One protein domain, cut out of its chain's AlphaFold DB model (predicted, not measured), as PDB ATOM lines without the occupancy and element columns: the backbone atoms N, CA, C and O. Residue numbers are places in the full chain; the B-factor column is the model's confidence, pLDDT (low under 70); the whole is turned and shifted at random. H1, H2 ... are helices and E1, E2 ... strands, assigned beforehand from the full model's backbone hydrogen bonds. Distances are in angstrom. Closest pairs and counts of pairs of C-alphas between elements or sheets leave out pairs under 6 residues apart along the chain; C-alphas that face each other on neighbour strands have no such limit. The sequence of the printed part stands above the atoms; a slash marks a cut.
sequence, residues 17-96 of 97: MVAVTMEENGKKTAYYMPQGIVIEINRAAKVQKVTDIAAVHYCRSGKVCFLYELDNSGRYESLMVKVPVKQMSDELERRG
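What this domain is: This is residues 17 to 96 of the 97 residues of an uncharacterized protein of Lachnoclostridium sp. An169 (UniProt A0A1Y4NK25). A single five-stranded sheet, strongly twisted and curled like part of a barrel, folds back on itself: the leaf of E4 and E3 faces the leaf of E2 and E5, with E1 as the hinge. The tip of the E3-E4 hairpin, residues 58 to 63, sticks out, and the short helix H1 sits on a tail, residues 88 to 96 of which stand free. The 80 printed residues run E1, E2, E3, E4, E5, H1, mostly strand; the mixed sheet has the order E4, E3, E1, E2, E5. The whole is loose and elongated, with a radius of gyration of the C-alphas of 15.2 A and spans of 46 by 28 by 26 A.

Where its parts are: Find C-alpha 17 at (45.428, 20.602, -29.279); there E1 begins, residues 17 to 22, 16.5 A long. E2 is residues 28 to 33, 15.5 A. E3, residues 46 to 58, runs 30.8 A to C-alpha 58 at (32.921, 19.689, -54.238). E4 is residues 63 to 70, 23.1 A, and E5 residues 79 to 82, 9.2 A. H1, residues 87 to 94, 10.4 A, ends at (65.952, 2.093, -31.424).

How they stand to each other: Start at the hairpin E1 and E2, antiparallel, with N 21 and O 29 2.8 A apart. E3 is antiparallel to E1, N 20 to O 46 at 2.8 A, then bends by 75 degrees at residue 49 and pairs with E4 as a hairpin, N 56 to O 65 at 2.8 A. E5 is parallel to E2, N 30 to O 80 at 2.9 A. H1, with every O i to N i+4 pair within hydrogen-bond range, is not on the sheet.

The domain as a whole: The C-alphas of Arg 60 and Arg 94, the two farthest apart, are 47.0 A apart. The printed part has no cut; the link E2 to E3 is long. Look for pLDDT under 70 at residues 84 to 96.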
ATOM      1  N   MET A  17      44.494  19.504 -29.480       92.62
ATOM      2  CA  MET A  17      45.428  20.602 -29.279       92.62
ATOM      3  C   MET A  17      46.413  20.628 -30.441       92.62
ATOM      4  O   MET A  17      47.031  19.617 -30.780       92.62
ATOM      5  N   VAL A  18      46.573  21.798 -31.050       92.25
ATOM      6  CA  VAL A  18      47.480  22.006 -32.175       92.25
ATOM      7  C   VAL A  18      48.365  23.218 -31.936       92.25
ATOM      8  O   VAL A  18      47.914  24.257 -31.459       92.25
ATOM      9  N   ALA A  19      49.635  23.117 -32.309       92.00
ATOM     10  CA  ALA A  19      50.519  24.270 -32.391       92.00
ATOM     11  C   ALA A  19      50.475  24.839 -33.811       92.00
ATOM     12  O   ALA A  19      50.881  24.180 -34.766       92.00
ATOM     13  N   VAL A  20      49.983  26.063 -33.962       91.81
ATOM     14  CA  VAL A  20      49.825  26.722 -35.259       91.81
ATOM     15  C   VAL A  20      50.984  27.672 -35.517       91.81
ATOM     16  O   VAL A  20      51.250  28.579 -34.731       91.81
ATOM     17  N   THR A  21      51.648  27.488 -36.655       91.31
ATOM     18  CA  THR A  21      52.676  28.392 -37.182       91.31
ATOM     19  C   THR A  21      52.211  29.020 -38.488       91.31
ATOM     20  O   THR A  21      51.593  28.346 -39.316       91.31
ATOM     21  N   MET A  22      52.570  30.280 -38.708       87.12
ATOM     22  CA  MET A  22      52.440  30.927 -40.013       87.12
ATOM     23  C   MET A  22      53.675  30.614 -40.861       87.12
ATOM     24  O   MET A  22      54.805  30.768 -40.400       87.12
ATOM     25  N   GLU A  23      53.469  30.172 -42.097       80.94
ATOM     26  CA  GLU A  23      54.531  30.077 -43.097       80.94
ATOM     27  C   GLU A  23      54.660  31.391 -43.882       80.94
ATOM     28  O   GLU A  23      53.700  32.153 -44.001       80.94
ATOM     29  N   GLU A  24      55.837  31.638 -44.467       73.19
ATOM     30  CA  GLU A  24      56.149  32.846 -45.256       73.19
ATOM     31  C   GLU A  24      55.178  33.058 -46.430       73.19
ATOM     32  O   GLU A  24      54.880  34.184 -46.811       73.19
ATOM     33  N   ASN A  25      54.595  31.970 -46.937       75.19
ATOM     34  CA  ASN A  25      53.625  31.986 -48.032       75.19
ATOM     35  C   ASN A  25      52.185  32.308 -47.575       75.19
ATOM     36  O   ASN A  25      51.239  32.108 -48.337       75.19
ATOM     37  N   GLY A  26      51.984  32.714 -46.314       78.06
ATOM     38  CA  GLY A  26      50.672  33.010 -45.723       78.06
ATOM     39  C   GLY A  26      49.822  31.778 -45.385       78.06
ATOM     40  O   GLY A  26      48.676  31.917 -44.957       78.06
ATOM     41  N   LYS A  27      50.356  30.562 -45.562       84.81
ATOM     42  CA  LYS A  27      49.689  29.314 -45.160       84.81
ATOM     43  C   LYS A  27      49.888  29.050 -43.671       84.81
ATOM     44  O   LYS A  27      50.970  29.275 -43.137       84.81
ATOM     45  N   LYS A  28      48.852  28.521 -43.018       91.19
ATOM     46  CA  LYS A  28      48.921  28.068 -41.627       91.19
ATOM     47  C   LYS A  28      49.233  26.581 -41.575       91.19
ATOM     48  O   LYS A  28      48.535  25.772 -42.189       91.19
ATOM     49  N   THR A  29      50.256  26.237 -40.810       90.81
ATOM     50  CA  THR A  29      50.639  24.852 -40.534       90.81
ATOM     51  C   THR A  29      50.298  24.547 -39.086       90.81
ATOM     52  O   THR A  29      50.684  25.298 -38.195       90.81
ATOM     53  N   ALA A  30      49.551  23.469 -38.868       91.06
ATOM     54  CA  ALA A  30      49.123  23.009 -37.556       91.06
ATOM     55  C   ALA A  30      49.857  21.713 -37.213       91.06
ATOM     56  O   ALA A  30      49.759  20.725 -37.939       91.06
ATOM     57  N   TYR A  31      50.601  21.723 -36.115       90.50
ATOM     58  CA  TYR A  31      51.271  20.546 -35.582       90.50
ATOM     59  C   TYR A  31      50.379  19.906 -34.527       90.50
ATOM     60  O   TYR A  31      50.071  20.548 -33.523       90.50
ATOM     61  N   TYR A  32      49.960  18.663 -34.757       89.00
ATOM     62  CA  TYR A  32      49.166  17.912 -33.787       89.00
ATOM     63  C   TYR A  32      49.954  17.699 -32.491       89.00
ATOM     64  O   TYR A  32      51.111  17.279 -32.548       89.00
ATOM     65  N   MET A  33      49.339  17.992 -31.341       85.06
ATOM     66  CA  MET A  33      49.947  17.846 -30.018       85.06
ATOM     67  C   MET A  33      49.199  16.797 -29.183       85.06
ATOM     68  O   MET A  33      48.193  17.117 -28.546       85.06
ATOM     69  N   PRO A  34      49.692  15.547 -29.141       79.19
ATOM     70  CA  PRO A  34      49.153  14.532 -28.248       79.19
ATOM     71  C   PRO A  34      49.410  14.912 -26.785       79.19
ATOM     72  O   PRO A  34      50.443  15.501 -26.452       79.19
ATOM     73  N   GLN A  35      48.505  14.525 -25.886       75.38
ATOM     74  CA  GLN A  35      48.714  14.731 -24.452       75.38
ATOM     75  C   GLN A  35      49.966  13.981 -23.972       75.38
ATOM     76  O   GLN A  35      50.152  12.806 -24.277       75.38
ATOM     77  N   GLY A  36      50.822  14.664 -23.208       71.25
ATOM     78  CA  GLY A  36      52.041  14.080 -22.639       71.25
ATOM     79  C   GLY A  36      53.250  14.026 -23.580       71.25
ATOM     80  O   GLY A  36      54.303  13.556 -23.156       71.25
ATOM     81  N   ILE A  37      53.141  14.531 -24.816       72.25
ATOM     82  CA  ILE A  37      54.261  14.614 -25.764       72.25
ATOM     83  C   ILE A  37      54.770  16.055 -25.850       72.25
ATOM     84  O   ILE A  37      54.007  16.998 -26.062       72.25
ATOM     85  N   VAL A  38      56.086  16.223 -25.705       70.00
ATOM     86  CA  VAL A  38      56.763  17.509 -25.904       70.00
ATOM     87  C   VAL A  38      57.143  17.642 -27.372       70.00
ATOM     88  O   VAL A  38      57.770  16.754 -27.946       70.00
ATOM     89  N   ILE A  39      56.770  18.766 -27.981       72.00
ATOM     90  CA  ILE A  39      57.067  19.067 -29.381       72.00
ATOM     91  C   ILE A  39      57.942  20.312 -29.421       72.00
ATOM     92  O   ILE A  39      57.548  21.377 -28.948       72.00
ATOM     93  N   GLU A  40      59.119  20.183 -30.021       74.06
ATOM     94  CA  GLU A  40      60.003  21.310 -30.304       74.06
ATOM     95  C   GLU A  40      59.712  21.859 -31.699       74.06
ATOM     96  O   GLU A  40      59.871  21.164 -32.705       74.06
ATOM     97  N   ILE A  41      59.313  23.127 -31.764       73.75
ATOM     98  CA  ILE A  41      59.074  23.835 -33.020       73.75
ATOM     99  C   ILE A  41      60.079  24.984 -33.096       73.75
ATOM    100  O   ILE A  41      60.044  25.897 -32.281       73.75
ATOM    101  N   ASN A  42      60.954  24.975 -34.108       76.00
ATOM    102  CA  ASN A  42      61.976  26.014 -34.336       76.00
ATOM    103  C   ASN A  42      61.400  27.346 -34.870       76.00
ATOM    104  O   ASN A  42      62.086  28.110 -35.547       76.00
ATOM    105  N   ARG A  43      60.112  27.609 -34.640       78.19
ATOM    106  CA  ARG A  43      59.379  28.794 -35.100       78.19
ATOM    107  C   ARG A  43      58.379  29.207 -34.032       78.19
ATOM    108  O   ARG A  43      57.899  28.363 -33.279       78.19
ATOM    109  N   ALA A  44      58.018  30.488 -34.014       82.00
ATOM    110  CA  ALA A  44      56.942  30.974 -33.161       82.00
ATOM    111  C   ALA A  44      55.634  30.246 -33.514       82.00
ATOM    112  O   ALA A  44      55.128  30.362 -34.634       82.00
ATOM    113  N   ALA A  45      55.115  29.479 -32.559       86.31
ATOM    114  CA  ALA A  45      53.880  28.729 -32.689       86.31
ATOM    115  C   ALA A  45      52.904  29.145 -31.590       86.31
ATOM    116  O   ALA A  45      53.304  29.375 -30.448       86.31
ATOM    117  N   LYS A  46      51.618  29.217 -31.930       91.06
ATOM    118  CA  LYS A  46      50.543  29.431 -30.963       91.06
ATOM    119  C   LYS A  46      49.819  28.112 -30.732       91.06
ATOM    120  O   LYS A  46      49.316  27.523 -31.682       91.06
ATOM    121  N   VAL A  47      49.759  27.664 -29.483       91.44
ATOM    122  CA  VAL A  47      48.959  26.491 -29.109       91.44
ATOM    123  C   VAL A  47      47.490  26.893 -29.063       91.44
ATOM    124  O   VAL A  47      47.144  27.885 -28.421       91.44
ATOM    125  N   GLN A  48      46.649  26.149 -29.774       94.44
ATOM    126  CA  GLN A  48      45.221  26.408 -29.928       94.44
ATOM    127  C   GLN A  48      44.445  25.092 -29.924       94.44
ATOM    128  O   GLN A  48      44.975  24.048 -30.308       94.44
ATOM    129  N   LYS A  49      43.184  25.146 -29.505       95.88
ATOM    130  CA  LYS A  49      42.272  24.004 -29.487       95.88
ATOM    131  C   LYS A  49      41.372  24.024 -30.717       95.88
ATOM    132  O   LYS A  49      40.811  25.068 -31.042       95.88
ATOM    133  N   VAL A  50      41.178  22.873 -31.355       96.62
ATOM    134  CA  VAL A  50      40.148  22.698 -32.388       96.62
ATOM    135  C   VAL A  50      38.777  22.680 -31.716       96.62
ATOM    136  O   VAL A  50      38.509  21.825 -30.869       96.62
ATOM    137  N   THR A  51      37.918  23.634 -32.068       97.94
ATOM    138  CA  THR A  51      36.580  23.783 -31.472       97.94
ATOM    139  C   THR A  51      35.456  23.357 -32.402       97.94
ATOM    140  O   THR A  51      34.441  22.872 -31.910       97.94
ATOM    141  N   ASP A  52      35.665  23.435 -33.716       97.94
ATOM    142  CA  ASP A  52      34.707  22.964 -34.715       97.94
ATOM    143  C   ASP A  52      35.396  22.577 -36.037       97.94
ATOM    144  O   ASP A  52      36.539  22.971 -36.308       97.94
ATOM    145  N   ILE A  53      34.704  21.787 -36.864       96.81
ATOM    146  CA  ILE A  53      35.202  21.255 -38.137       96.81
ATOM    147  C   ILE A  53      34.131  21.394 -39.220       96.81
ATOM    148  O   ILE A  53      33.057  20.802 -39.146       96.81
ATOM    149  N   ALA A  54      34.472  22.088 -40.306       95.94
ATOM    150  CA  ALA A  54      33.639  22.160 -41.499       95.94
ATOM    151  C   ALA A  54      34.197  21.265 -42.614       95.94
ATOM    152  O   ALA A  54      35.365  21.373 -42.994       95.94
ATOM    153  N   ALA A  55      33.343  20.416 -43.191       93.44
ATOM    154  CA  ALA A  55      33.664  19.614 -44.369       93.44
ATOM    155  C   ALA A  55      33.056  20.242 -45.636       93.44
ATOM    156  O   ALA A  55      31.840  20.372 -45.766       93.44
ATOM    157  N   VAL A  56      33.903  20.602 -46.599       92.56
ATOM    158  CA  VAL A  56      33.500  21.192 -47.883       92.56
ATOM    159  C   VAL A  56      33.626  20.144 -48.981       92.56
ATOM    160  O   VAL A  56      34.736  19.800 -49.387       92.56
ATOM    161  N   HIS A  57      32.492  19.650 -49.482       90.19
ATOM    162  CA  HIS A  57      32.438  18.670 -50.568       90.19
ATOM    163  C   HIS A  57      32.137  19.335 -51.920       90.19
ATOM    164  O   HIS A  57      31.082  19.934 -52.130       90.19
ATOM    165  N   TYR A  58      33.054  19.184 -52.874       89.88
ATOM    166  CA  TYR A  58      32.921  19.689 -54.238       89.88
ATOM    167  C   TYR A  58      32.295  18.629 -55.155       89.88
ATOM    168  O   TYR A  58      32.989  17.768 -55.692       89.88
ATOM    169  N   CYS A  59      30.990  18.727 -55.417       85.62
ATOM    170  CA  CYS A  59      30.223  17.701 -56.145       85.62
ATOM    171  C   CYS A  59      30.754  17.338 -57.547       85.62
ATOM    172  O   CYS A  59      30.572  16.202 -57.993       85.62
ATOM    173  N   ARG A  60      31.379  18.288 -58.262       89.19
ATOM    174  CA  ARG A  60      31.932  18.049 -59.608       89.19
ATOM    175  C   ARG A  60      33.238  17.256 -59.562       89.19
ATOM    176  O   ARG A  60      33.388  16.328 -60.346       89.19
ATOM    177  N   SER A  61      34.168  17.634 -58.685       90.12
ATOM    178  CA  SER A  61      35.486  16.991 -58.576       90.12
ATOM    179  C   SER A  61      35.498  15.793 -57.627       90.12
ATOM    180  O   SER A  61      36.445  15.017 -57.657       90.12
ATOM    181  N   GLY A  62      34.487  15.657 -56.765       86.81
ATOM    182  CA  GLY A  62      34.456  14.668 -55.684       86.81
ATOM    183  C   GLY A  62      35.431  14.973 -54.543       86.81
ATOM    184  O   GLY A  62      35.580  14.160 -53.636       86.81
ATOM    185  N   LYS A  63      36.112  16.127 -54.571       90.12
ATOM    186  CA  LYS A  63      37.082  16.512 -53.542       90.12
ATOM    187  C   LYS A  63      36.364  16.938 -52.264       90.12
ATOM    188  O   LYS A  63      35.388  17.682 -52.330       90.12
ATOM    189  N   VAL A  64      36.915  16.549 -51.119       91.25
ATOM    190  CA  VAL A  64      36.524  17.071 -49.807       91.25
ATOM    191  C   VAL A  64      37.706  17.806 -49.191       91.25
ATOM    192  O   VAL A  64      38.837  17.323 -49.243       91.25
ATOM    193  N   CYS A  65      37.447  18.986 -48.643       92.12
ATOM    194  CA  CYS A  65      38.402  19.756 -47.854       92.12
ATOM    195  C   CYS A  65      37.849  19.937 -46.442       92.12
ATOM    196  O   CYS A  65      36.639  20.074 -46.277       92.12
ATOM    197  N   PHE A  66      38.734  20.007 -45.455       94.62
ATOM    198  CA  PHE A  66      38.368  20.321 -44.079       94.62
ATOM    199  C   PHE A  66      38.868  21.715 -43.716       94.62
ATOM    200  O   PHE A  66      39.985  22.093 -44.084       94.62
ATOM    201  N   LEU A  67      38.025  22.468 -43.021       96.38
ATOM    202  CA  LEU A  67      38.360  23.738 -42.398       96.38
ATOM    203  C   LEU A  67      38.140  23.600 -40.896       96.38
ATOM    204  O   LEU A  67      37.225  22.897 -40.471       96.38
ATOM    205  N   TYR A  68      38.952  24.297 -40.115       97.12
ATOM    206  CA  TYR A  68      38.948  24.190 -38.662       97.12
ATOM    207  C   TYR A  68      38.637  25.536 -38.043       97.12
ATOM    208  O   TYR A  68      39.162  26.562 -38.484       97.12
ATOM    209  N   GLU A  69      37.815  25.508 -37.007       97.69
ATOM    210  CA  GLU A  69      37.696  26.604 -36.064       97.69
ATOM    211  C   GLU A  69      38.648  26.352 -34.895       97.69
ATOM    212  O   GLU A  69      38.717  25.247 -34.348       97.69
ATOM    213  N   LEU A  70      39.394  27.389 -34.520       96.81
ATOM    214  CA  LEU A  70      40.318  27.350 -33.394       96.81
ATOM    215  C   LEU A  70      39.833  28.277 -32.279       96.81
ATOM    216  O   LEU A  70      39.447  29.415 -32.558       96.81
ATOM    217  N   ASP A  71      39.900  27.805 -31.035       96.56
ATOM    218  CA  ASP A  71      39.585  28.536 -29.798       96.56
ATOM    219  C   ASP A  71      38.236  29.291 -29.806       96.56
ATOM    220  O   ASP A  71      38.147  30.396 -29.270       96.56
ATOM    221  N   ASN A  72      37.183  28.721 -30.407       96.81
ATOM    222  CA  ASN A  72      35.859  29.351 -30.552       96.81
ATOM    223  C   ASN A  72      35.914  30.719 -31.261       96.81
ATOM    224  O   ASN A  72      35.187  31.654 -30.919       96.81
ATOM    225  N   SER A  73      36.842  30.882 -32.206       96.38
ATOM    226  CA  SER A  73      37.060  32.156 -32.898       96.38
ATOM    227  C   SER A  73      35.927  32.574 -33.841       96.38
ATOM    228  O   SER A  73      35.940  33.707 -34.328       96.38
ATOM    229  N   GLY A  74      34.990  31.679 -34.168       95.88
ATOM    230  CA  GLY A  74      33.968  31.871 -35.196       95.88
ATOM    231  C   GLY A  74      34.524  31.920 -36.624       95.88
ATOM    232  O   GLY A  74      33.809  32.301 -37.553       95.88
ATOM    233  N   ARG A  75      35.808  31.589 -36.823       96.00
ATOM    234  CA  ARG A  75      36.495  31.656 -38.121       96.00
ATOM    235  C   ARG A  75      37.011  30.284 -38.527       96.00
ATOM    236  O   ARG A  75      37.790  29.675 -37.804       96.00
ATOM    237  N   TYR A  76      36.636  29.858 -39.731       96.31
ATOM    238  CA  TYR A  76      37.076  28.596 -40.318       96.31
ATOM    239  C   TYR A  76      38.271  28.804 -41.238       96.31
ATOM    240  O   TYR A  76      38.236  29.624 -42.161       96.31
ATOM    241  N   GLU A  77      39.326  28.032 -41.008       94.44
ATOM    242  CA  GLU A  77      40.594  28.185 -41.708       94.44
ATOM    243  C   GLU A  77      41.115  26.846 -42.234       94.44
ATOM    244  O   GLU A  77      40.924  25.792 -41.628       94.44
ATOM    245  N   SER A  78      41.794  26.882 -43.383       93.81
ATOM    246  CA  SER A  78      42.477  25.710 -43.932       93.81
ATOM    247  C   SER A  78      43.848  25.569 -43.282       93.81
ATOM    248  O   SER A  78      44.669  26.487 -43.357       93.81
ATOM    249  N   LEU A  79      44.088  24.418 -42.658       92.75
ATOM    250  CA  LEU A  79      45.333  24.113 -41.963       92.75
ATOM    251  C   LEU A  79      46.072  22.989 -42.687       92.75
ATOM    252  O   LEU A  79      45.494  21.951 -43.016       92.75
ATOM    253  N   MET A  80      47.375  23.175 -42.899       90.81
ATOM    254  CA  MET A  80      48.257  22.072 -43.259       90.81
ATOM    255  C   MET A  80      48.623  21.314 -41.984       90.81
ATOM    256  O   MET A  80      49.439  21.785 -41.195       90.81
ATOM    257  N   VAL A  81      48.005  20.154 -41.777       89.06
ATOM    258  CA  VAL A  81      48.231  19.346 -40.575       89.06
ATOM    259  C   VAL A  81      49.503  18.518 -40.734       89.06
ATOM    260  O   VAL A  81      49.671  17.806 -41.724       89.06
ATOM    261  N   LYS A  82      50.403  18.617 -39.757       87.44
ATOM    262  CA  LYS A  82      51.605  17.790 -39.638       87.44
ATOM    263  C   LYS A  82      51.582  17.088 -38.288       87.44
ATOM    264  O   LYS A  82      51.280  17.707 -37.273       87.44
ATOM    265  N   VAL A  83      51.936  15.809 -38.264       76.69
ATOM    266  CA  VAL A  83      52.129  15.073 -37.012       76.69
ATOM    267  C   VAL A  83      53.626  15.104 -36.696       76.69
ATOM    268  O   VAL A  83      54.407  14.510 -37.442       76.69
ATOM    269  N   PRO A  84      54.070  15.835 -35.659       65.06
ATOM    270  CA  PRO A  84      55.470  15.877 -35.263       65.06
ATOM    271  C   PRO A  84      55.830  14.574 -34.545       65.06
ATOM    272  O   PRO A  84      55.788  14.465 -33.323       65.06
ATOM    273  N   VAL A  85      56.173  13.553 -35.318       56.56
ATOM    274  CA  VAL A  85      56.652  12.282 -34.783       56.56
ATOM    275  C   VAL A  85      58.166  12.379 -34.593       56.56
ATOM    276  O   VAL A  85      58.913  11.969 -35.468       56.56
ATOM    277  N   LYS A  86      58.632  12.950 -33.475       54.00
ATOM    278  CA  LYS A  86      60.034  12.755 -33.043       54.00
ATOM    279  C   LYS A  86      60.182  11.490 -32.187       54.00
ATOM    280  O   LYS A  86      61.156  10.772 -32.307       54.00
ATOM    281  N   GLN A  87      59.180  11.145 -31.373       47.25
ATOM    282  CA  GLN A  87      59.313  10.020 -30.435       47.25
ATOM    283  C   GLN A  87      59.033   8.635 -31.036       47.25
ATOM    284  O   GLN A  87      59.551   7.655 -30.517       47.25
ATOM    285  N   MET A  88      58.252   8.512 -32.116       46.69
ATOM    286  CA  MET A  88      58.001   7.191 -32.716       46.69
ATOM    287  C   MET A  88      59.103   6.789 -33.698       46.69
ATOM    288  O   MET A  88      59.410   5.607 -33.760       46.69
ATOM    289  N   SER A  89      59.712   7.735 -34.427       48.88
ATOM    290  CA  SER A  89      60.854   7.455 -35.311       48.88
ATOM    291  C   SER A  89      62.056   6.991 -34.502       48.88
ATOM    292  O   SER A  89      62.597   5.934 -34.793       48.88
ATOM    293  N   ASP A  90      62.389   7.703 -33.425       51.91
ATOM    294  CA  ASP A  90      63.552   7.382 -32.601       51.91
ATOM    295  C   ASP A  90      63.328   6.068 -31.824       51.91
ATOM    296  O   ASP A  90      64.245   5.265 -31.679       51.91
ATOM    297  N   GLU A  91      62.096   5.782 -31.373       51.94
ATOM    298  CA  GLU A  91      61.729   4.501 -30.743       51.94
ATOM    299  C   GLU A  91      61.682   3.339 -31.761       51.94
ATOM    300  O   GLU A  91      62.052   2.220 -31.407       51.94
ATOM    301  N   LEU A  92      61.263   3.569 -33.014       53.75
ATOM    302  CA  LEU A  92      61.288   2.573 -34.099       53.75
ATOM    303  C   LEU A  92      62.723   2.272 -34.553       53.75
ATOM    304  O   LEU A  92      63.094   1.100 -34.638       53.75
ATOM    305  N   GLU A  93      63.552   3.304 -34.728       57.78
ATOM    306  CA  GLU A  93      64.983   3.177 -35.020       57.78
ATOM    307  C   GLU A  93      65.721   2.478 -33.868       57.78
ATOM    308  O   GLU A  93      66.501   1.554 -34.106       57.78
ATOM    309  N   ARG A  94      65.405   2.800 -32.601       54.09
ATOM    310  CA  ARG A  94      65.952   2.093 -31.424       54.09
ATOM    311  C   ARG A  94      65.489   0.635 -31.334       54.09
ATOM    312  O   ARG A  94      66.178  -0.189 -30.735       54.09
ATOM    313  N   ARG A  95      64.328   0.302 -31.908       54.84
ATOM    314  CA  ARG A  95      63.786  -1.068 -31.993       54.84
ATOM    315  C   ARG A  95      64.240  -1.829 -33.242       54.84
ATOM    316  O   ARG A  95      63.862  -2.993 -33.375       54.84
ATOM    317  N   GLY A  96      65.058  -1.222 -34.105       52.31
ATOM    318  CA  GLY A  96      65.703  -1.892 -35.235       52.31
ATOM    319  C   GLY A  96      64.726  -2.567 -36.201       52.31
ATOM    320  O   GLY A  96      64.994  -3.687 -36.639       52.31
TER     321      GLY A  96